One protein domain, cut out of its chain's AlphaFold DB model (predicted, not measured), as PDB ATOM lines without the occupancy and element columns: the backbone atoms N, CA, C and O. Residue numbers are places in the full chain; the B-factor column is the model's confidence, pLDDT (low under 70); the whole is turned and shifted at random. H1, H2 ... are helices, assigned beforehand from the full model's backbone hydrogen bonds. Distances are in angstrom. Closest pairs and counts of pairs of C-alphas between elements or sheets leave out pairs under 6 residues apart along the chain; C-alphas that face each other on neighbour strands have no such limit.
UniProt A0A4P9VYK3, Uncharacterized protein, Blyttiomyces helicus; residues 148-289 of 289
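What this domain is: This is residues 148 to 289 of the 289 residues of an uncharacterized protein of Blyttiomyces helicus (UniProt A0A4P9VYK3). A long helical hairpin, H6 and H7, makes the longest axis, and the shorter H2, H3 and H5 gather as a head where H6 begins, with small H1 and H4 at its side. H8 folds back loosely from the end of H7. The 142 printed residues hold eight named helices, H1 to H8 in chain order, and no named strand: all helix. The whole is compact, with a radius of gyration of the C-alphas of 16.7 A, and elongated, spanning 53 by 34 by 26 A.

How they stand to each other: H1, residues 148 to 151, is close to but not clearly touching H2, residues 155 to 165; C-alphas 148 and 155, their closest, are 6.7 A apart. H3, residues 168 to 178, touches H5, residues 188 to 202, closest at C-alphas 174 and 195, 6.0 A, a shallow tilt of 16 degrees, opposite ways. H4, residues 180 to 184, only just touches H5, with 3 pairs of C-alphas within 8 A, closest 181 and 188, 6.4 A. H6, residues 207 to 235, touches H2 with residues 209 to 217 alone, closest at C-alphas 161 and 210, 5.6 A. H6 and H7, residues 240 to 263, form a hairpin, closest at C-alphas 226 and 247, 6.4 A, a shallow tilt of 21 degrees. H5, H6 and H7 are an up and down bundle, each running against the one before. H8, residues 267 to 287, is close to but not clearly touching H7, closest at C-alphas 261 and 270, 6.9 A, and is apart from H6. In H2 to H7 every O i to N i+4 pair is within hydrogen-bond range, in H8 14 of 17; H1 is too short for one.

Where its parts are: H1 begins at C-alpha 148 (-24.787, 9.795, 28.869). H6 is 42.3 A long, from C-alpha 207 (-4.752, 11.856, 26.816); H7 is 34.3 A, H8 30.3 A and H5 20.8 A. H8 ends at C-alpha 287 (-35.420, 32.481, 32.459).

The domain as a whole: The C-alphas of Gly 202 and Gly 237, the farthest apart, are 52.9 A apart. The printed part has no cut, and its links are tight. Mean pLDDT of the printed part is 74.2; residues 260 to 289 are among those under 70.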
ATOM      1  N   ARG A 148     -24.025   9.214  29.988       85.56
ATOM      2  CA  ARG A 148     -24.787   9.795  28.869       85.56
ATOM      3  C   ARG A 148     -25.932  10.663  29.384       85.56
ATOM      4  O   ARG A 148     -26.037  11.824  29.007       85.56
ATOM      5  N   CYS A 149     -26.760  10.097  30.262       77.62
ATOM      6  CA  CYS A 149     -27.919  10.781  30.824       77.62
ATOM      7  C   CYS A 149     -27.511  11.947  31.714       77.62
ATOM      8  O   CYS A 149     -28.076  13.024  31.582       77.62
ATOM      9  N   GLY A 150     -26.553  11.734  32.617       78.12
ATOM     10  CA  GLY A 150     -26.138  12.754  33.571       78.12
ATOM     11  C   GLY A 150     -25.531  13.977  32.892       78.12
ATOM     12  O   GLY A 150     -25.975  15.103  33.065       78.12
ATOM     13  N   LEU A 151     -24.550  13.747  32.027       78.94
ATOM     14  CA  LEU A 151     -23.762  14.832  31.446       78.94
ATOM     15  C   LEU A 151     -24.265  15.304  30.087       78.94
ATOM     16  O   LEU A 151     -23.633  16.167  29.490       78.94
ATOM     17  N   GLU A 152     -25.354  14.728  29.580       77.06
ATOM     18  CA  GLU A 152     -25.855  14.983  28.226       77.06
ATOM     19  C   GLU A 152     -24.768  14.727  27.149       77.06
ATOM     20  O   GLU A 152     -24.726  15.372  26.102       77.06
ATOM     21  N   ILE A 153     -23.864  13.769  27.404       82.00
ATOM     22  CA  ILE A 153     -22.870  13.302  26.424       82.00
ATOM     23  C   ILE A 153     -23.546  12.316  25.485       82.00
ATOM     24  O   ILE A 153     -24.188  11.380  25.944       82.00
ATOM     25  N   ASP A 154     -23.374  12.458  24.175       81.25
ATOM     26  CA  ASP A 154     -23.928  11.510  23.216       81.25
ATOM     27  C   ASP A 154     -23.136  10.184  23.160       81.25
ATOM     28  O   ASP A 154     -21.935  10.094  23.430       81.25
ATOM     29  N   MET A 155     -23.823   9.100  22.792       82.38
ATOM     30  CA  MET A 155     -23.217   7.766  22.727       82.38
ATOM     31  C   MET A 155     -22.088   7.643  21.677       82.38
ATOM     32  O   MET A 155     -21.124   6.918  21.941       82.38
ATOM     33  N   PRO A 156     -22.156   8.286  20.491       85.38
ATOM     34  CA  PRO A 156     -21.010   8.372  19.582       85.38
ATOM     35  C   PRO A 156     -19.750   8.957  20.229       85.38
ATOM     36  O   PRO A 156     -18.691   8.341  20.099       85.38
ATOM     37  N   THR A 157     -19.862  10.055  20.977       86.06
ATOM     38  CA  THR A 157     -18.746  10.648  21.732       86.06
ATOM     39  C   THR A 157     -18.153   9.646  22.722       86.06
ATOM     40  O   THR A 157     -16.948   9.389  22.698       86.06
ATOM     41  N   LEU A 158     -18.982   8.977  23.537       89.75
ATOM     42  CA  LEU A 158     -18.500   7.952  24.480       89.75
ATOM     43  C   LEU A 158     -17.776   6.796  23.770       89.75
ATOM     44  O   LEU A 158     -16.728   6.335  24.224       89.75
ATOM     45  N   LYS A 159     -18.277   6.359  22.608       90.38
ATOM     46  CA  LYS A 159     -17.618   5.328  21.786       90.38
ATOM     47  C   LYS A 159     -16.275   5.790  21.225       90.38
ATOM     48  O   LYS A 159     -15.358   4.971  21.135       90.38
ATOM     49  N   GLN A 160     -16.144   7.059  20.838       92.50
ATOM     50  CA  GLN A 160     -14.865   7.620  20.400       92.50
ATOM     51  C   GLN A 160     -13.864   7.644  21.554       92.50
ATOM     52  O   GLN A 160     -12.766   7.113  21.397       92.50
ATOM     53  N   VAL A 161     -14.274   8.114  22.739       93.25
ATOM     54  CA  VAL A 161     -13.432   8.073  23.947       93.25
ATOM     55  C   VAL A 161     -12.992   6.641  24.251       93.25
ATOM     56  O   VAL A 161     -11.797   6.380  24.397       93.25
ATOM     57  N   ARG A 162     -13.925   5.680  24.271       94.25
ATOM     58  CA  ARG A 162     -13.604   4.259  24.473       94.25
ATOM     59  C   ARG A 162     -12.605   3.741  23.442       94.25
ATOM     60  O   ARG A 162     -11.718   2.970  23.794       94.25
ATOM     61  N   SER A 163     -12.727   4.170  22.186       93.50
ATOM     62  CA  SER A 163     -11.819   3.779  21.100       93.50
ATOM     63  C   SER A 163     -10.419   4.376  21.268       93.50
ATOM     64  O   SER A 163      -9.439   3.685  20.999       93.50
ATOM     65  N   CYS A 164     -10.302   5.614  21.760       92.31
ATOM     66  CA  CYS A 164      -9.018   6.227  22.115       92.31
ATOM     67  C   CYS A 164      -8.347   5.472  23.275       92.31
ATOM     68  O   CYS A 164      -7.178   5.078  23.191       92.31
ATOM     69  N   VAL A 165      -9.108   5.213  24.343       94.00
ATOM     70  CA  VAL A 165      -8.618   4.503  25.532       94.00
ATOM     71  C   VAL A 165      -8.236   3.061  25.185       94.00
ATOM     72  O   VAL A 165      -7.152   2.612  25.555       94.00
ATOM     73  N   ALA A 166      -9.060   2.358  24.403       91.31
ATOM     74  CA  ALA A 166      -8.884   0.965  23.975       91.31
ATOM     75  C   ALA A 166      -8.508  -0.006  25.117       91.31
ATOM     76  O   ALA A 166      -7.765  -0.965  24.911       91.31
ATOM     77  N   ASP A 167      -9.007   0.273  26.320       92.50
ATOM     78  CA  ASP A 167      -8.863  -0.524  27.535       92.50
ATOM     79  C   ASP A 167     -10.154  -0.354  28.343       92.50
ATOM     80  O   ASP A 167     -10.466   0.740  28.815       92.50
ATOM     81  N   ASP A 168     -10.933  -1.428  28.456       90.19
ATOM     82  CA  ASP A 168     -12.255  -1.405  29.084       90.19
ATOM     83  C   ASP A 168     -12.193  -1.156  30.601       90.19
ATOM     84  O   ASP A 168     -13.115  -0.558  31.160       90.19
ATOM     85  N   ALA A 169     -11.112  -1.562  31.276       91.00
ATOM     86  CA  ALA A 169     -10.943  -1.331  32.708       91.00
ATOM     87  C   ALA A 169     -10.613   0.142  32.978       91.00
ATOM     88  O   ALA A 169     -11.267   0.781  33.808       91.00
ATOM     89  N   LEU A 170      -9.663   0.698  32.220       93.50
ATOM     90  CA  LEU A 170      -9.312   2.116  32.294       93.50
ATOM     91  C   LEU A 170     -10.484   3.007  31.858       93.50
ATOM     92  O   LEU A 170     -10.750   4.033  32.477       93.50
ATOM     93  N   TYR A 171     -11.233   2.595  30.835       95.25
ATOM     94  CA  TYR A 171     -12.432   3.301  30.392       95.25
ATOM     95  C   TYR A 171     -13.563   3.241  31.433       95.25
ATOM     96  O   TYR A 171     -14.247   4.237  31.658       95.25
ATOM     97  N   SER A 172     -13.735   2.116  32.138       93.06
ATOM     98  CA  SER A 172     -14.664   2.043  33.274       93.06
ATOM     99  C   SER A 172     -14.295   3.049  34.362       93.06
ATOM    100  O   SER A 172     -15.164   3.746  34.884       93.06
ATOM    101  N   GLU A 173     -13.008   3.137  34.701       92.94
ATOM    102  CA  GLU A 173     -12.507   4.097  35.681       92.94
ATOM    103  C   GLU A 173     -12.735   5.538  35.206       92.94
ATOM    104  O   GLU A 173     -13.308   6.337  35.946       92.94
ATOM    105  N   PHE A 174     -12.415   5.835  33.945       93.94
ATOM    106  CA  PHE A 174     -12.700   7.114  33.295       93.94
ATOM    107  C   PHE A 174     -14.169   7.532  33.453       93.94
ATOM    108  O   PHE A 174     -14.452   8.620  33.951       93.94
ATOM    109  N   LEU A 175     -15.120   6.655  33.120       93.75
ATOM    110  CA  LEU A 175     -16.547   6.961  33.243       93.75
ATOM    111  C   LEU A 175     -16.988   7.201  34.698       93.75
ATOM    112  O   LEU A 175     -17.887   8.004  34.946       93.75
ATOM    113  N   ARG A 176     -16.365   6.530  35.677       90.56
ATOM    114  CA  ARG A 176     -16.647   6.770  37.104       90.56
ATOM    115  C   ARG A 176     -16.194   8.153  37.545       90.56
ATOM    116  O   ARG A 176     -16.947   8.814  38.243       90.56
ATOM    117  N   TYR A 177     -15.002   8.592  37.147       90.00
ATOM    118  CA  TYR A 177     -14.543   9.949  37.460       90.00
ATOM    119  C   TYR A 177     -15.392  11.000  36.758       90.00
ATOM    120  O   TYR A 177     -15.747  12.011  37.357       90.00
ATOM    121  N   LEU A 178     -15.783  10.725  35.516       87.38
ATOM    122  CA  LEU A 178     -16.639  11.609  34.747       87.38
ATOM    123  C   LEU A 178     -18.003  11.818  35.441       87.38
ATOM    124  O   LEU A 178     -18.469  12.950  35.551       87.38
ATOM    125  N   SER A 179     -18.591  10.774  36.039       84.12
ATOM    126  CA  SER A 179     -19.839  10.890  36.817       84.12
ATOM    127  C   SER A 179     -19.684  11.527  38.211       84.12
ATOM    128  O   SER A 179     -20.689  11.833  38.867       84.12
ATOM    129  N   MET A 180     -18.457  11.790  38.686       81.75
ATOM    130  CA  MET A 180     -18.233  12.482  39.967       81.75
ATOM    131  C   MET A 180     -18.644  13.955  39.921       81.75
ATOM    132  O   MET A 180     -18.997  14.502  40.968       81.75
ATOM    133  N   HIS A 181     -18.645  14.583  38.738       78.25
ATOM    134  CA  HIS A 181     -19.102  15.967  38.592       78.25
ATOM    135  C   HIS A 181     -20.505  16.143  39.185       78.25
ATOM    136  O   HIS A 181     -20.720  16.999  40.039       78.25
ATOM    137  N   GLU A 182     -21.435  15.272  38.800       73.62
ATOM    138  CA  GLU A 182     -22.822  15.354  39.252       73.62
ATOM    139  C   GLU A 182     -23.045  14.717  40.619       73.62
ATOM    140  O   GLU A 182     -23.717  15.290  41.476       73.62
ATOM    141  N   SER A 183     -22.482  13.527  40.837       77.00
ATOM    142  CA  SER A 183     -22.760  12.746  42.048       77.00
ATOM    143  C   SER A 183     -22.100  13.325  43.300       77.00
ATOM    144  O   SER A 183     -22.613  13.143  44.404       77.00
ATOM    145  N   GLN A 184     -20.978  14.031  43.141       78.69
ATOM    146  CA  GLN A 184     -20.184  14.579  44.243       78.69
ATOM    147  C   GLN A 184     -20.018  16.102  44.160       78.69
ATOM    148  O   GLN A 184     -19.344  16.683  45.008       78.69
ATOM    149  N   ASN A 185     -20.658  16.758  43.182       74.44
ATOM    150  CA  ASN A 185     -20.558  18.201  42.948       74.44
ATOM    151  C   ASN A 185     -19.094  18.671  42.820       74.44
ATOM    152  O   ASN A 185     -18.713  19.720  43.348       74.44
ATOM    153  N   ILE A 186     -18.261  17.858  42.159       74.62
ATOM    154  CA  ILE A 186     -16.844  18.162  41.948       74.62
ATOM    155  C   ILE A 186     -16.708  19.113  40.755       74.62
ATOM    156  O   ILE A 186     -17.282  18.850  39.693       74.62
ATOM    157  N   PRO A 187     -15.945  20.209  40.882       74.88
ATOM    158  CA  PRO A 187     -15.678  21.110  39.771       74.88
ATOM    159  C   PRO A 187     -15.048  20.412  38.557       74.88
ATOM    160  O   PRO A 187     -14.196  19.536  38.700       74.88
ATOM    161  N   TRP A 188     -15.409  20.856  37.350       76.50
ATOM    162  CA  TRP A 188     -14.958  20.220  36.110       76.50
ATOM    163  C   TRP A 188     -13.442  20.120  35.973       76.50
ATOM    164  O   TRP A 188     -12.957  19.074  35.570       76.50
ATOM    165  N   TYR A 189     -12.686  21.156  36.336       76.00
ATOM    166  CA  TYR A 189     -11.223  21.110  36.260       76.00
ATOM    167  C   TYR A 189     -10.620  19.951  37.056       76.00
ATOM    168  O   TYR A 189      -9.781  19.238  36.527       76.00
ATOM    169  N   GLN A 190     -11.108  19.702  38.279       77.44
ATOM    170  CA  GLN A 190     -10.628  18.598  39.108       77.44
ATOM    171  C   GLN A 190     -10.994  17.267  38.463       77.44
ATOM    172  O   GLN A 190     -10.189  16.340  38.470       77.44
ATOM    173  N   VAL A 191     -12.188  17.167  37.864       83.44
ATOM    174  CA  VAL A 191     -12.571  15.991  37.074       83.44
ATOM    175  C   VAL A 191     -11.590  15.789  35.919       83.44
ATOM    176  O   VAL A 191     -11.038  14.702  35.800       83.44
ATOM    177  N   PHE A 192     -11.289  16.817  35.123       85.19
ATOM    178  CA  PHE A 192     -10.328  16.725  34.019       85.19
ATOM    179  C   PHE A 192      -8.907  16.384  34.481       85.19
ATOM    180  O   PHE A 192      -8.268  15.535  33.865       85.19
ATOM    181  N   GLU A 193      -8.421  16.960  35.582       84.12
ATOM    182  CA  GLU A 193      -7.121  16.604  36.159       84.12
ATOM    183  C   GLU A 193      -7.079  15.144  36.622       84.12
ATOM    184  O   GLU A 193      -6.110  14.434  36.343       84.12
ATOM    185  N   MET A 194      -8.139  14.664  37.283       88.44
ATOM    186  CA  MET A 194      -8.258  13.260  37.682       88.44
ATOM    187  C   MET A 194      -8.279  12.341  36.456       88.44
ATOM    188  O   MET A 194      -7.526  11.368  36.419       88.44
ATOM    189  N   LEU A 195      -9.068  12.675  35.428       90.44
ATOM    190  CA  LEU A 195      -9.138  11.922  34.172       90.44
ATOM    191  C   LEU A 195      -7.777  11.890  33.461       90.44
ATOM    192  O   LEU A 195      -7.308  10.823  33.072       90.44
ATOM    193  N   LYS A 196      -7.094  13.032  33.356       91.19
ATOM    194  CA  LYS A 196      -5.744  13.111  32.791       91.19
ATOM    195  C   LYS A 196      -4.765  12.253  33.574       91.19
ATOM    196  O   LYS A 196      -4.016  11.485  32.981       91.19
ATOM    197  N   SER A 197      -4.804  12.335  34.902       91.00
ATOM    198  CA  SER A 197      -3.925  11.568  35.785       91.00
ATOM    199  C   SER A 197      -4.096  10.059  35.608       91.00
ATOM    200  O   SER A 197      -3.098   9.347  35.475       91.00
ATOM    201  N   ILE A 198      -5.335   9.553  35.573       94.44
ATOM    202  CA  ILE A 198      -5.575   8.113  35.395       94.44
ATOM    203  C   ILE A 198      -5.214   7.647  33.985       94.44
ATOM    204  O   ILE A 198      -4.618   6.579  33.847       94.44
ATOM    205  N   ILE A 199      -5.516   8.442  32.952       92.62
ATOM    206  CA  ILE A 199      -5.229   8.078  31.563       92.62
ATOM    207  C   ILE A 199      -3.722   8.069  31.340       92.62
ATOM    208  O   ILE A 199      -3.203   7.071  30.860       92.62
ATOM    209  N   GLU A 200      -2.994   9.102  31.764       92.06
ATOM    210  CA  GLU A 200      -1.534   9.148  31.617       92.06
ATOM    211  C   GLU A 200      -0.821   8.083  32.459       92.06
ATOM    212  O   GLU A 200       0.207   7.551  32.046       92.06
ATOM    213  N   ARG A 201      -1.370   7.701  33.621       92.12
ATOM    214  CA  ARG A 201      -0.831   6.576  34.404       92.12
ATOM    215  C   ARG A 201      -1.094   5.220  33.760       92.12
ATOM    216  O   ARG A 201      -0.224   4.355  33.820       92.12
ATOM    217  N   GLY A 202      -2.301   5.004  33.241       89.31
ATOM    218  CA  GLY A 202      -2.714   3.723  32.673       89.31
ATOM    219  C   GLY A 202      -2.176   3.508  31.260       89.31
ATOM    220  O   GLY A 202      -1.713   2.420  30.925       89.31
ATOM    221  N   LYS A 203      -2.210   4.558  30.438       91.94
ATOM    222  CA  LYS A 203      -1.851   4.537  29.022       91.94
ATOM    223  C   LYS A 203      -1.270   5.896  28.571       91.94
ATOM    224  O   LYS A 203      -1.996   6.722  28.014       91.94
ATOM    225  N   PRO A 204       0.042   6.119  28.785       91.19
ATOM    226  CA  PRO A 204       0.706   7.381  28.456       91.19
ATOM    227  C   PRO A 204       0.519   7.807  26.995       91.19
ATOM    228  O   PRO A 204       0.598   6.970  26.090       91.19
ATOM    229  N   GLY A 205       0.314   9.105  26.762       87.62
ATOM    230  CA  GLY A 205       0.186   9.682  25.417       87.62
ATOM    231  C   GLY A 205      -1.164   9.451  24.730       87.62
ATOM    232  O   GLY A 205      -1.320   9.791  23.560       87.62
ATOM    233  N   VAL A 206      -2.150   8.877  25.427       92.44
ATOM    234  CA  VAL A 206      -3.533   8.752  24.924       92.44
ATOM    235  C   VAL A 206      -4.398   9.948  25.312       92.44
ATOM    236  O   VAL A 206      -5.425  10.183  24.672       92.44
ATOM    237  N   TRP A 207      -3.977  10.726  26.314       93.31
ATOM    238  CA  TRP A 207      -4.752  11.856  26.816       93.31
ATOM    239  C   TRP A 207      -5.113  12.858  25.721       93.31
ATOM    240  O   TRP A 207      -6.272  13.231  25.634       93.31
ATOM    241  N   GLU A 208      -4.178  13.214  24.837       91.12
ATOM    242  CA  GLU A 208      -4.411  14.204  23.771       91.12
ATOM    243  C   GLU A 208      -5.599  13.834  22.865       91.12
ATOM    244  O   GLU A 208      -6.405  14.685  22.497       91.12
ATOM    245  N   GLY A 209      -5.750  12.544  22.541       91.62
ATOM    246  CA  GLY A 209      -6.878  12.063  21.741       91.62
ATOM    247  C   GLY A 209      -8.203  12.107  22.504       91.62
ATOM    248  O   GLY A 209      -9.230  12.458  21.933       91.62
ATOM    249  N   VAL A 210      -8.184  11.781  23.799       91.75
ATOM    250  CA  VAL A 210      -9.372  11.865  24.667       91.75
ATOM    251  C   VAL A 210      -9.779  13.322  24.898       91.75
ATOM    252  O   VAL A 210     -10.960  13.649  24.824       91.75
ATOM    253  N   GLU A 211      -8.809  14.198  25.142       90.62
ATOM    254  CA  GLU A 211      -8.996  15.633  25.341       90.62
ATOM    255  C   GLU A 211      -9.656  16.283  24.127       90.62
ATOM    256  O   GLU A 211     -10.620  17.027  24.295       90.62
ATOM    257  N   LEU A 212      -9.202  15.945  22.917       90.50
ATOM    258  CA  LEU A 212      -9.803  16.447  21.685       90.50
ATOM    259  C   LEU A 212     -11.288  16.073  21.582       90.50
ATOM    260  O   LEU A 212     -12.120  16.948  21.356       90.50
ATOM    261  N   VAL A 213     -11.631  14.803  21.826       91.38
ATOM    262  CA  VAL A 213     -13.027  14.331  21.787       91.38
ATOM    263  C   VAL A 213     -13.890  15.058  22.828       91.38
ATOM    264  O   VAL A 213     -15.016  15.460  22.538       91.38
ATOM    265  N   LEU A 214     -13.369  15.276  24.042       88.06
ATOM    266  CA  LEU A 214     -14.094  16.002  25.091       88.06
ATOM    267  C   LEU A 214     -14.246  17.499  24.776       88.06
ATOM    268  O   LEU A 214     -15.294  18.073  25.080       88.06
ATOM    269  N   LYS A 215     -13.237  18.122  24.152       86.25
ATOM    270  CA  LYS A 215     -13.305  19.514  23.685       86.25
ATOM    271  C   LYS A 215     -14.386  19.660  22.613       86.25
ATOM    272  O   LYS A 215     -15.249  20.526  22.739       86.25
ATOM    273  N   GLU A 216     -14.391  18.784  21.609       87.50
ATOM    274  CA  GLU A 216     -15.394  18.776  20.534       87.50
ATOM    275  C   GLU A 216     -16.818  18.605  21.073       87.50
ATOM    276  O   GLU A 216     -17.711  19.379  20.716       87.50
ATOM    277  N   TRP A 217     -17.028  17.653  21.987       86.00
ATOM    278  CA  TRP A 217     -18.323  17.463  22.644       86.00
ATOM    279  C   TRP A 217     -18.791  18.727  23.373       86.00
ATOM    280  O   TRP A 217     -19.925  19.173  23.187       86.00
ATOM    281  N   ARG A 218     -17.918  19.346  24.174       81.31
ATOM    282  CA  ARG A 218     -18.273  20.548  24.935       81.31
ATOM    283  C   ARG A 218     -18.628  21.721  24.020       81.31
ATOM    284  O   ARG A 218     -19.582  22.445  24.307       81.31
ATOM    285  N   MET A 219     -17.894  21.895  22.924       80.69
ATOM    286  CA  MET A 219     -18.192  22.933  21.934       80.69
ATOM    287  C   MET A 219     -19.516  22.665  21.211       80.69
ATOM    288  O   MET A 219     -20.304  23.588  21.021       80.69
ATOM    289  N   SER A 220     -19.811  21.404  20.888       79.81
ATOM    290  CA  SER A 220     -21.107  21.002  20.326       79.81
ATOM    291  C   SER A 220     -22.275  21.319  21.272       79.81
ATOM    292  O   SER A 220     -23.305  21.859  20.855       79.81
ATOM    293  N   LEU A 221     -22.099  21.065  22.574       76.44
ATOM    294  CA  LEU A 221     -23.098  21.393  23.593       76.44
ATOM    295  C   LEU A 221     -23.311  22.911  23.713       76.44
ATOM    296  O   LEU A 221     -24.450  23.377  23.774       76.44
ATOM    297  N   ALA A 222     -22.225  23.689  23.700       73.38
ATOM    298  CA  ALA A 222     -22.284  25.149  23.690       73.38
ATOM    299  C   ALA A 222     -23.029  25.682  22.453       73.38
ATOM    300  O   ALA A 222     -23.889  26.551  22.592       73.38
ATOM    301  N   GLN A 223     -22.767  25.122  21.270       74.44
ATOM    302  CA  GLN A 223     -23.460  25.498  20.036       74.44
ATOM    303  C   GLN A 223     -24.956  25.168  20.093       74.44
ATOM    304  O   GLN A 223     -25.784  26.028  19.809       74.44
ATOM    305  N   THR A 224     -25.320  23.964  20.542       73.75
ATOM    306  CA  THR A 224     -26.728  23.542  20.690       73.75
ATOM    307  C   THR A 224     -27.503  24.479  21.621       73.75
ATOM    308  O   THR A 224     -28.662  24.835  21.375       73.75
ATOM    309  N   PHE A 225     -26.850  24.909  22.701       72.69
ATOM    310  CA  PHE A 225     -27.392  25.907  23.610       72.69
ATOM    311  C   PHE A 225     -27.620  27.254  22.906       72.69
ATOM    312  O   PHE A 225     -28.698  27.838  23.048       72.69
ATOM    313  N   LEU A 226     -26.648  27.732  22.126       73.62
ATOM    314  CA  LEU A 226     -26.771  28.982  21.378       73.62
ATOM    315  C   LEU A 226     -27.868  28.912  20.315       73.62
ATOM    316  O   LEU A 226     -28.660  29.843  20.216       73.62
ATOM    317  N   ASP A 227     -28.005  27.803  19.596       74.62
ATOM    318  CA  ASP A 227     -29.066  27.619  18.597       74.62
ATOM    319  C   ASP A 227     -30.463  27.649  19.249       74.62
ATOM    320  O   ASP A 227     -31.412  28.274  18.752       74.62
ATOM    321  N   SER A 228     -30.583  27.031  20.428       70.62
ATOM    322  CA  SER A 228     -31.807  27.071  21.235       70.62
ATOM    323  C   SER A 228     -32.112  28.490  21.720       70.62
ATOM    324  O   SER A 228     -33.250  28.958  21.623       70.62
ATOM    325  N   ALA A 229     -31.098  29.208  22.206       68.69
ATOM    326  CA  ALA A 229     -31.236  30.592  22.640       68.69
ATOM    327  C   ALA A 229     -31.607  31.520  21.468       68.69
ATOM    328  O   ALA A 229     -32.495  32.357  21.628       68.69
ATOM    329  N   ALA A 230     -31.028  31.317  20.281       71.69
ATOM    330  CA  ALA A 230     -31.340  32.069  19.066       71.69
ATOM    331  C   ALA A 230     -32.827  31.961  18.714       71.69
ATOM    332  O   ALA A 230     -33.490  32.961  18.445       71.69
ATOM    333  N   THR A 231     -33.374  30.745  18.796       72.12
ATOM    334  CA  THR A 231     -34.793  30.469  18.536       72.12
ATOM    335  C   THR A 231     -35.704  31.234  19.503       72.12
ATOM    336  O   THR A 231     -36.689  31.854  19.092       72.12
ATOM    337  N   VAL A 232     -35.358  31.254  20.795       69.69
ATOM    338  CA  VAL A 232     -36.109  32.006  21.812       69.69
ATOM    339  C   VAL A 232     -36.009  33.508  21.555       69.69
ATOM    340  O   VAL A 232     -37.022  34.205  21.584       69.69
ATOM    341  N   VAL A 233     -34.817  34.013  21.257       71.50
ATOM    342  CA  VAL A 233     -34.573  35.439  21.019       71.50
ATOM    343  C   VAL A 233     -35.317  35.937  19.774       71.50
ATOM    344  O   VAL A 233     -35.987  36.973  19.841       71.50
ATOM    345  N   ALA A 234     -35.306  35.162  18.686       73.12
ATOM    346  CA  ALA A 234     -36.061  35.447  17.467       73.12
ATOM    347  C   ALA A 234     -37.577  35.522  17.731       73.12
ATOM    348  O   ALA A 234     -38.260  36.404  17.212       73.12
ATOM    349  N   SER A 235     -38.106  34.654  18.604       72.38
ATOM    350  CA  SER A 235     -39.529  34.674  18.982       72.38
ATOM    351  C   SER A 235     -39.945  35.907  19.805       72.38
ATOM    352  O   SER A 235     -41.126  36.246  19.846       72.38
ATOM    353  N   HIS A 236     -38.979  36.618  20.401       70.38
ATOM    354  CA  HIS A 236     -39.195  37.829  21.200       70.38
ATOM    355  C   HIS A 236     -38.802  39.126  20.467       70.38
ATOM    356  O   HIS A 236     -38.861  40.206  21.058       70.38
ATOM    357  N   GLY A 237     -38.431  39.049  19.182       67.12
ATOM    358  CA  GLY A 237     -38.179  40.219  18.335       67.12
ATOM    359  C   GLY A 237     -36.920  41.018  18.686       67.12
ATOM    360  O   GLY A 237     -36.868  42.215  18.394       67.12
ATOM    361  N   ALA A 238     -35.924  40.402  19.332       63.03
ATOM    362  CA  ALA A 238     -34.656  41.083  19.588       63.03
ATOM    363  C   ALA A 238     -33.799  41.179  18.304       63.03
ATOM    364  O   ALA A 238     -33.966  40.363  17.399       63.03
ATOM    365  N   PRO A 239     -32.872  42.149  18.202       65.44
ATOM    366  CA  PRO A 239     -32.029  42.300  17.020       65.44
ATOM    367  C   PRO A 239     -31.000  41.167  16.907       65.44
ATOM    368  O   PRO A 239     -30.163  41.012  17.800       65.44
ATOM    369  N   ASP A 240     -30.994  40.459  15.775       71.94
ATOM    370  CA  ASP A 240     -30.069  39.350  15.475       71.94
ATOM    371  C   ASP A 240     -28.589  39.706  15.699       71.94
ATOM    372  O   ASP A 240     -27.807  38.870  16.143       71.94
ATOM    373  N   ALA A 241     -28.200  40.962  15.456       72.12
ATOM    374  CA  ALA A 241     -26.817  41.419  15.609       72.12
ATOM    375  C   ALA A 241     -26.309  41.371  17.063       72.12
ATOM    376  O   ALA A 241     -25.148  41.048  17.290       72.12
ATOM    377  N   VAL A 242     -27.173  41.662  18.044       67.31
ATOM    378  CA  VAL A 242     -26.798  41.639  19.472       67.31
ATOM    379  C   VAL A 242     -26.644  40.198  19.957       67.31
ATOM    380  O   VAL A 242     -25.766  39.897  20.760       67.31
ATOM    381  N   PHE A 243     -27.488  39.295  19.453       73.06
ATOM    382  CA  PHE A 243     -27.387  37.877  19.769       73.06
ATOM    383  C   PHE A 243     -26.162  37.228  19.113       73.06
ATOM    384  O   PHE A 243     -25.483  36.443  19.765       73.06
ATOM    385  N   ALA A 244     -25.843  37.592  17.867       74.44
ATOM    386  CA  ALA A 244     -24.646  37.116  17.177       74.44
ATOM    387  C   ALA A 244     -23.357  37.522  17.914       74.44
ATOM    388  O   ALA A 244     -22.510  36.672  18.162       74.44
ATOM    389  N   GLU A 245     -23.245  38.782  18.353       71.69
ATOM    390  CA  GLU A 245     -22.093  39.252  19.141       71.69
ATOM    391  C   GLU A 245     -21.965  38.503  20.481       71.69
ATOM    392  O   GLU A 245     -20.868  38.114  20.882       71.69
ATOM    393  N   PHE A 246     -23.088  38.240  21.159       73.00
ATOM    394  CA  PHE A 246     -23.105  37.419  22.373       73.00
ATOM    395  C   PHE A 246     -22.689  35.964  22.107       73.00
ATOM    396  O   PHE A 246     -21.930  35.402  22.894       73.00
ATOM    397  N   ALA A 247     -23.177  35.354  21.026       72.19
ATOM    398  CA  ALA A 247     -22.873  33.973  20.659       72.19
ATOM    399  C   ALA A 247     -21.383  33.784  20.339       72.19
ATOM    400  O   ALA A 247     -20.760  32.865  20.873       72.19
ATOM    401  N   ASP A 248     -20.802  34.692  19.551       74.19
ATOM    402  CA  ASP A 248     -19.374  34.687  19.220       74.19
ATOM    403  C   ASP A 248     -18.514  34.822  20.487       74.19
ATOM    404  O   ASP A 248     -17.565  34.060  20.685       74.19
ATOM    405  N   MET A 249     -18.882  35.741  21.389       71.25
ATOM    406  CA  MET A 249     -18.191  35.920  22.668       71.25
ATOM    407  C   MET A 249     -18.338  34.690  23.576       71.25
ATOM    408  O   MET A 249     -17.364  34.266  24.187       71.25
ATOM    409  N   TYR A 250     -19.521  34.074  23.634       71.62
ATOM    410  CA  TYR A 250     -19.769  32.884  24.452       71.62
ATOM    411  C   TYR A 250     -18.966  31.667  23.977       71.62
ATOM    412  O   TYR A 250     -18.467  30.905  24.807       71.62
ATOM    413  N   LEU A 251     -18.826  31.469  22.662       73.06
ATOM    414  CA  LEU A 251     -18.004  30.393  22.100       73.06
ATOM    415  C   LEU A 251     -16.516  30.630  22.357       73.06
ATOM    416  O   LEU A 251     -15.845  29.712  22.822       73.06
ATOM    417  N   ALA A 252     -16.031  31.854  22.121       71.38
ATOM    418  CA  ALA A 252     -14.648  32.227  22.409       71.38
ATOM    419  C   ALA A 252     -14.318  32.041  23.901       71.38
ATOM    420  O   ALA A 252     -13.332  31.394  24.239       71.38
ATOM    421  N   ASP A 253     -15.197  32.501  24.797       68.88
ATOM    422  CA  ASP A 253     -15.036  32.319  26.241       68.88
ATOM    423  C   ASP A 253     -15.127  30.843  26.658       68.88
ATOM    424  O   ASP A 253     -14.444  30.420  27.592       68.88
ATOM    425  N   SER A 254     -15.955  30.036  25.986       69.94
ATOM    426  CA  SER A 254     -16.084  28.598  26.262       69.94
ATOM    427  C   SER A 254     -14.834  27.820  25.857       69.94
ATOM    428  O   SER A 254     -14.409  26.938  26.609       69.94
ATOM    429  N   GLU A 255     -14.242  28.159  24.710       73.44
ATOM    430  CA  GLU A 255     -12.974  27.597  24.243       73.44
ATOM    431  C   GLU A 255     -11.814  28.043  25.143       73.44
ATOM    432  O   GLU A 255     -11.121  27.196  25.709       73.44
ATOM    433  N   ASP A 256     -11.677  29.350  25.381       70.62
ATOM    434  CA  ASP A 256     -10.632  29.907  26.239       70.62
ATOM    435  C   ASP A 256     -10.736  29.388  27.675       70.62
ATOM    436  O   ASP A 256      -9.720  29.198  28.343       70.62
ATOM    437  N   CYS A 257     -11.947  29.188  28.199       65.56
ATOM    438  CA  CYS A 257     -12.130  28.617  29.527       65.56
ATOM    439  C   CYS A 257     -11.775  27.131  29.557       65.56
ATOM    440  O   CYS A 257     -11.255  26.667  30.571       65.56
ATOM    441  N   PHE A 258     -12.056  26.372  28.497       65.88
ATOM    442  CA  PHE A 258     -11.651  24.972  28.436       65.88
ATOM    443  C   PHE A 258     -10.125  24.855  28.397       65.88
ATOM    444  O   PHE A 258      -9.543  24.159  29.228       65.88
ATOM    445  N   ASP A 259      -9.473  25.617  27.522       71.19
ATOM    446  CA  ASP A 259      -8.016  25.620  27.395       71.19
ATOM    447  C   ASP A 259      -7.348  26.123  28.692       71.19
ATOM    448  O   ASP A 259      -6.353  25.557  29.150       71.19
ATOM    449  N   ARG A 260      -7.939  27.123  29.366       63.91
ATOM    450  CA  ARG A 260      -7.505  27.563  30.704       63.91
ATOM    451  C   ARG A 260      -7.733  26.506  31.779       63.91
ATOM    452  O   ARG A 260      -6.817  26.258  32.553       63.91
ATOM    453  N   MET A 261      -8.890  25.844  31.820       59.62
ATOM    454  CA  MET A 261      -9.142  24.735  32.751       59.62
ATOM    455  C   MET A 261      -8.098  23.624  32.613       59.62
ATOM    456  O   MET A 261      -7.725  23.017  33.610       59.62
ATOM    457  N   MET A 262      -7.622  23.376  31.392       62.53
ATOM    458  CA  MET A 262      -6.602  22.371  31.094       62.53
ATOM    459  C   MET A 262      -5.171  22.823  31.430       62.53
ATOM    460  O   MET A 262      -4.290  21.982  31.632       62.53
ATOM    461  N   ALA A 263      -4.932  24.136  31.497       59.31
ATOM    462  CA  ALA A 263      -3.627  24.740  31.762       59.31
ATOM    463  C   ALA A 263      -3.432  25.225  33.214       59.31
ATOM    464  O   ALA A 263      -2.297  25.469  33.632       59.31
ATOM    465  N   MET A 264      -4.510  25.404  33.980       54.84
ATOM    466  CA  MET A 264      -4.471  25.992  35.319       54.84
ATOM    467  C   MET A 264      -4.206  24.944  36.400       54.84
ATOM    468  O   MET A 264      -4.940  23.977  36.532       54.84
ATOM    469  N   THR A 265      -3.170  25.196  37.204       54.03
ATOM    470  CA  THR A 265      -2.770  24.396  38.379       54.03
ATOM    471  C   THR A 265      -3.123  25.078  39.712       54.03
ATOM    472  O   THR A 265      -2.792  24.549  40.769       54.03
ATOM    473  N   ASP A 266      -3.779  26.249  39.670       50.44
ATOM    474  CA  ASP A 266      -4.083  27.094  40.835       50.44
ATOM    475  C   ASP A 266      -5.600  27.284  41.031       50.44
ATOM    476  O   ASP A 266      -6.321  27.722  40.128       50.44
ATOM    477  N   ASP A 267      -6.067  26.981  42.247       54.59
ATOM    478  CA  ASP A 267      -7.479  26.794  42.620       54.59
ATOM    479  C   ASP A 267      -8.350  28.072  42.581       54.59
ATOM    480  O   ASP A 267      -9.551  27.995  42.327       54.59
ATOM    481  N   GLU A 268      -7.804  29.267  42.840       48.72
ATOM    482  CA  GLU A 268      -8.634  30.471  43.067       48.72
ATOM    483  C   GLU A 268      -9.158  31.124  41.782       48.72
ATOM    484  O   GLU A 268     -10.351  31.424  41.679       48.72
ATOM    485  N   ALA A 269      -8.293  31.317  40.785       54.59
ATOM    486  CA  ALA A 269      -8.680  31.945  39.519       54.59
ATOM    487  C   ALA A 269      -9.656  31.061  38.725       54.59
ATOM    488  O   ALA A 269     -10.533  31.547  38.011       54.59
ATOM    489  N   LEU A 270      -9.561  29.749  38.916       50.91
ATOM    490  CA  LEU A 270     -10.398  28.794  38.226       50.91
ATOM    491  C   LEU A 270     -11.789  28.642  38.873       50.91
ATOM    492  O   LEU A 270     -12.783  28.462  38.169       50.91
ATOM    493  N   VAL A 271     -11.904  28.805  40.195       52.53
ATOM    494  CA  VAL A 271     -13.209  28.935  40.868       52.53
ATOM    495  C   VAL A 271     -13.958  30.187  40.393       52.53
ATOM    496  O   VAL A 271     -15.188  30.174  40.331       52.53
ATOM    497  N   GLU A 272     -13.254  31.265  40.047       55.12
ATOM    498  CA  GLU A 272     -13.866  32.496  39.536       55.12
ATOM    499  C   GLU A 272     -14.369  32.345  38.088       55.12
ATOM    500  O   GLU A 272     -15.515  32.707  37.801       55.12
ATOM    501  N   ASP A 273     -13.581  31.718  37.207       54.94
ATOM    502  CA  ASP A 273     -13.981  31.431  35.820       54.94
ATOM    503  C   ASP A 273     -15.107  30.375  35.744       54.94
ATOM    504  O   ASP A 273     -16.082  30.548  35.005       54.94
ATOM    505  N   LEU A 274     -15.073  29.338  36.591       47.34
ATOM    506  CA  LEU A 274     -16.172  28.369  36.701       47.34
ATOM    507  C   LEU A 274     -17.458  28.999  37.241       47.34
ATOM    508  O   LEU A 274     -18.536  28.686  36.741       47.34
ATOM    509  N   LYS A 275     -17.376  29.920  38.212       52.56
ATOM    510  CA  LYS A 275     -18.549  30.680  38.675       52.56
ATOM    511  C   LYS A 275     -19.133  31.547  37.563       52.56
ATOM    512  O   LYS A 275     -20.353  31.649  37.485       52.56
ATOM    513  N   ARG A 276     -18.313  32.139  36.687       55.03
ATOM    514  CA  ARG A 276     -18.811  32.903  35.526       55.03
ATOM    515  C   ARG A 276     -19.605  32.020  34.558       55.03
ATOM    516  O   ARG A 276     -20.710  32.404  34.175       55.03
ATOM    517  N   LEU A 277     -19.119  30.817  34.249       51.28
ATOM    518  CA  LEU A 277     -19.835  29.846  33.405       51.28
ATOM    519  C   LEU A 277     -21.076  29.237  34.083       51.28
ATOM    520  O   LEU A 277     -22.114  29.063  33.440       51.28
ATOM    521  N   GLU A 278     -21.007  28.940  35.385       46.72
ATOM    522  CA  GLU A 278     -22.120  28.367  36.157       46.72
ATOM    523  C   GLU A 278     -23.249  29.393  36.385       46.72
ATOM    524  O   GLU A 278     -24.429  29.043  36.359       46.72
ATOM    525  N   ILE A 279     -22.915  30.681  36.546       46.19
ATOM    526  CA  ILE A 279     -23.889  31.786  36.576       46.19
ATOM    527  C   ILE A 279     -24.559  31.947  35.204       46.19
ATOM    528  O   ILE A 279     -25.780  32.124  35.153       46.19
ATOM    529  N   GLY A 280     -23.808  31.800  34.106       42.31
ATOM    530  CA  GLY A 280     -24.358  31.786  32.746       42.31
ATOM    531  C   GLY A 280     -25.368  30.654  32.519       42.31
ATOM    532  O   GLY A 280     -26.459  30.884  32.007       42.31
ATOM    533  N   THR A 281     -25.075  29.441  32.992       39.22
ATOM    534  CA  THR A 281     -25.947  28.262  32.807       39.22
ATOM    535  C   THR A 281     -27.112  28.175  33.809       39.22
ATOM    536  O   THR A 281     -28.212  27.744  33.438       39.22
ATOM    537  N   ARG A 282     -26.951  28.612  35.071       37.38
ATOM    538  CA  ARG A 282     -28.051  28.644  36.065       37.38
ATOM    539  C   ARG A 282     -29.008  29.820  35.886       37.38
ATOM    540  O   ARG A 282     -30.207  29.628  36.096       37.38
ATOM    541  N   GLY A 283     -28.521  30.998  35.485       33.62
ATOM    542  CA  GLY A 283     -29.373  32.163  35.212       33.62
ATOM    543  C   GLY A 283     -30.438  31.856  34.155       33.62
ATOM    544  O   GLY A 283     -31.604  32.215  34.305       33.62
ATOM    545  N   ILE A 284     -30.075  31.050  33.160       37.69
ATOM    546  CA  ILE A 284     -30.923  30.741  32.005       37.69
ATOM    547  C   ILE A 284     -31.936  29.625  32.298       37.69
ATOM    548  O   ILE A 284     -33.090  29.734  31.886       37.69
ATOM    549  N   LYS A 285     -31.604  28.631  33.141       34.06
ATOM    550  CA  LYS A 285     -32.605  27.668  33.662       34.06
ATOM    551  C   LYS A 285     -33.739  28.345  34.451       34.06
ATOM    552  O   LYS A 285     -34.791  27.727  34.624       34.06
ATOM    553  N   SER A 286     -33.534  29.576  34.933       31.00
ATOM    554  CA  SER A 286     -34.565  30.385  35.597       31.00
ATOM    555  C   SER A 286     -35.341  31.310  34.652       31.00
ATOM    556  O   SER A 286     -36.459  31.679  34.985       31.00
ATOM    557  N   MET A 287     -34.781  31.638  33.482       29.45
ATOM    558  CA  MET A 287     -35.420  32.481  32.459       29.45
ATOM    559  C   MET A 287     -36.230  31.680  31.425       29.45
ATOM    560  O   MET A 287     -37.058  32.257  30.732       29.45
ATOM    561  N   VAL A 288     -36.006  30.364  31.325       31.05
ATOM    562  CA  VAL A 288     -36.741  29.431  30.438       31.05
ATOM    563  C   VAL A 288     -37.846  28.667  31.210       31.05
ATOM    564  O   VAL A 288     -38.238  27.557  30.856       31.05
ATOM    565  N   ARG A 289     -38.348  29.241  32.308       30.00
ATOM    566  CA  ARG A 289     -39.582  28.830  33.002       30.00
ATOM    567  C   ARG A 289     -40.559  29.992  32.989       30.00
ATOM    568  O   ARG A 289     -41.768  29.702  32.890       30.00
TER     569      ARG A 289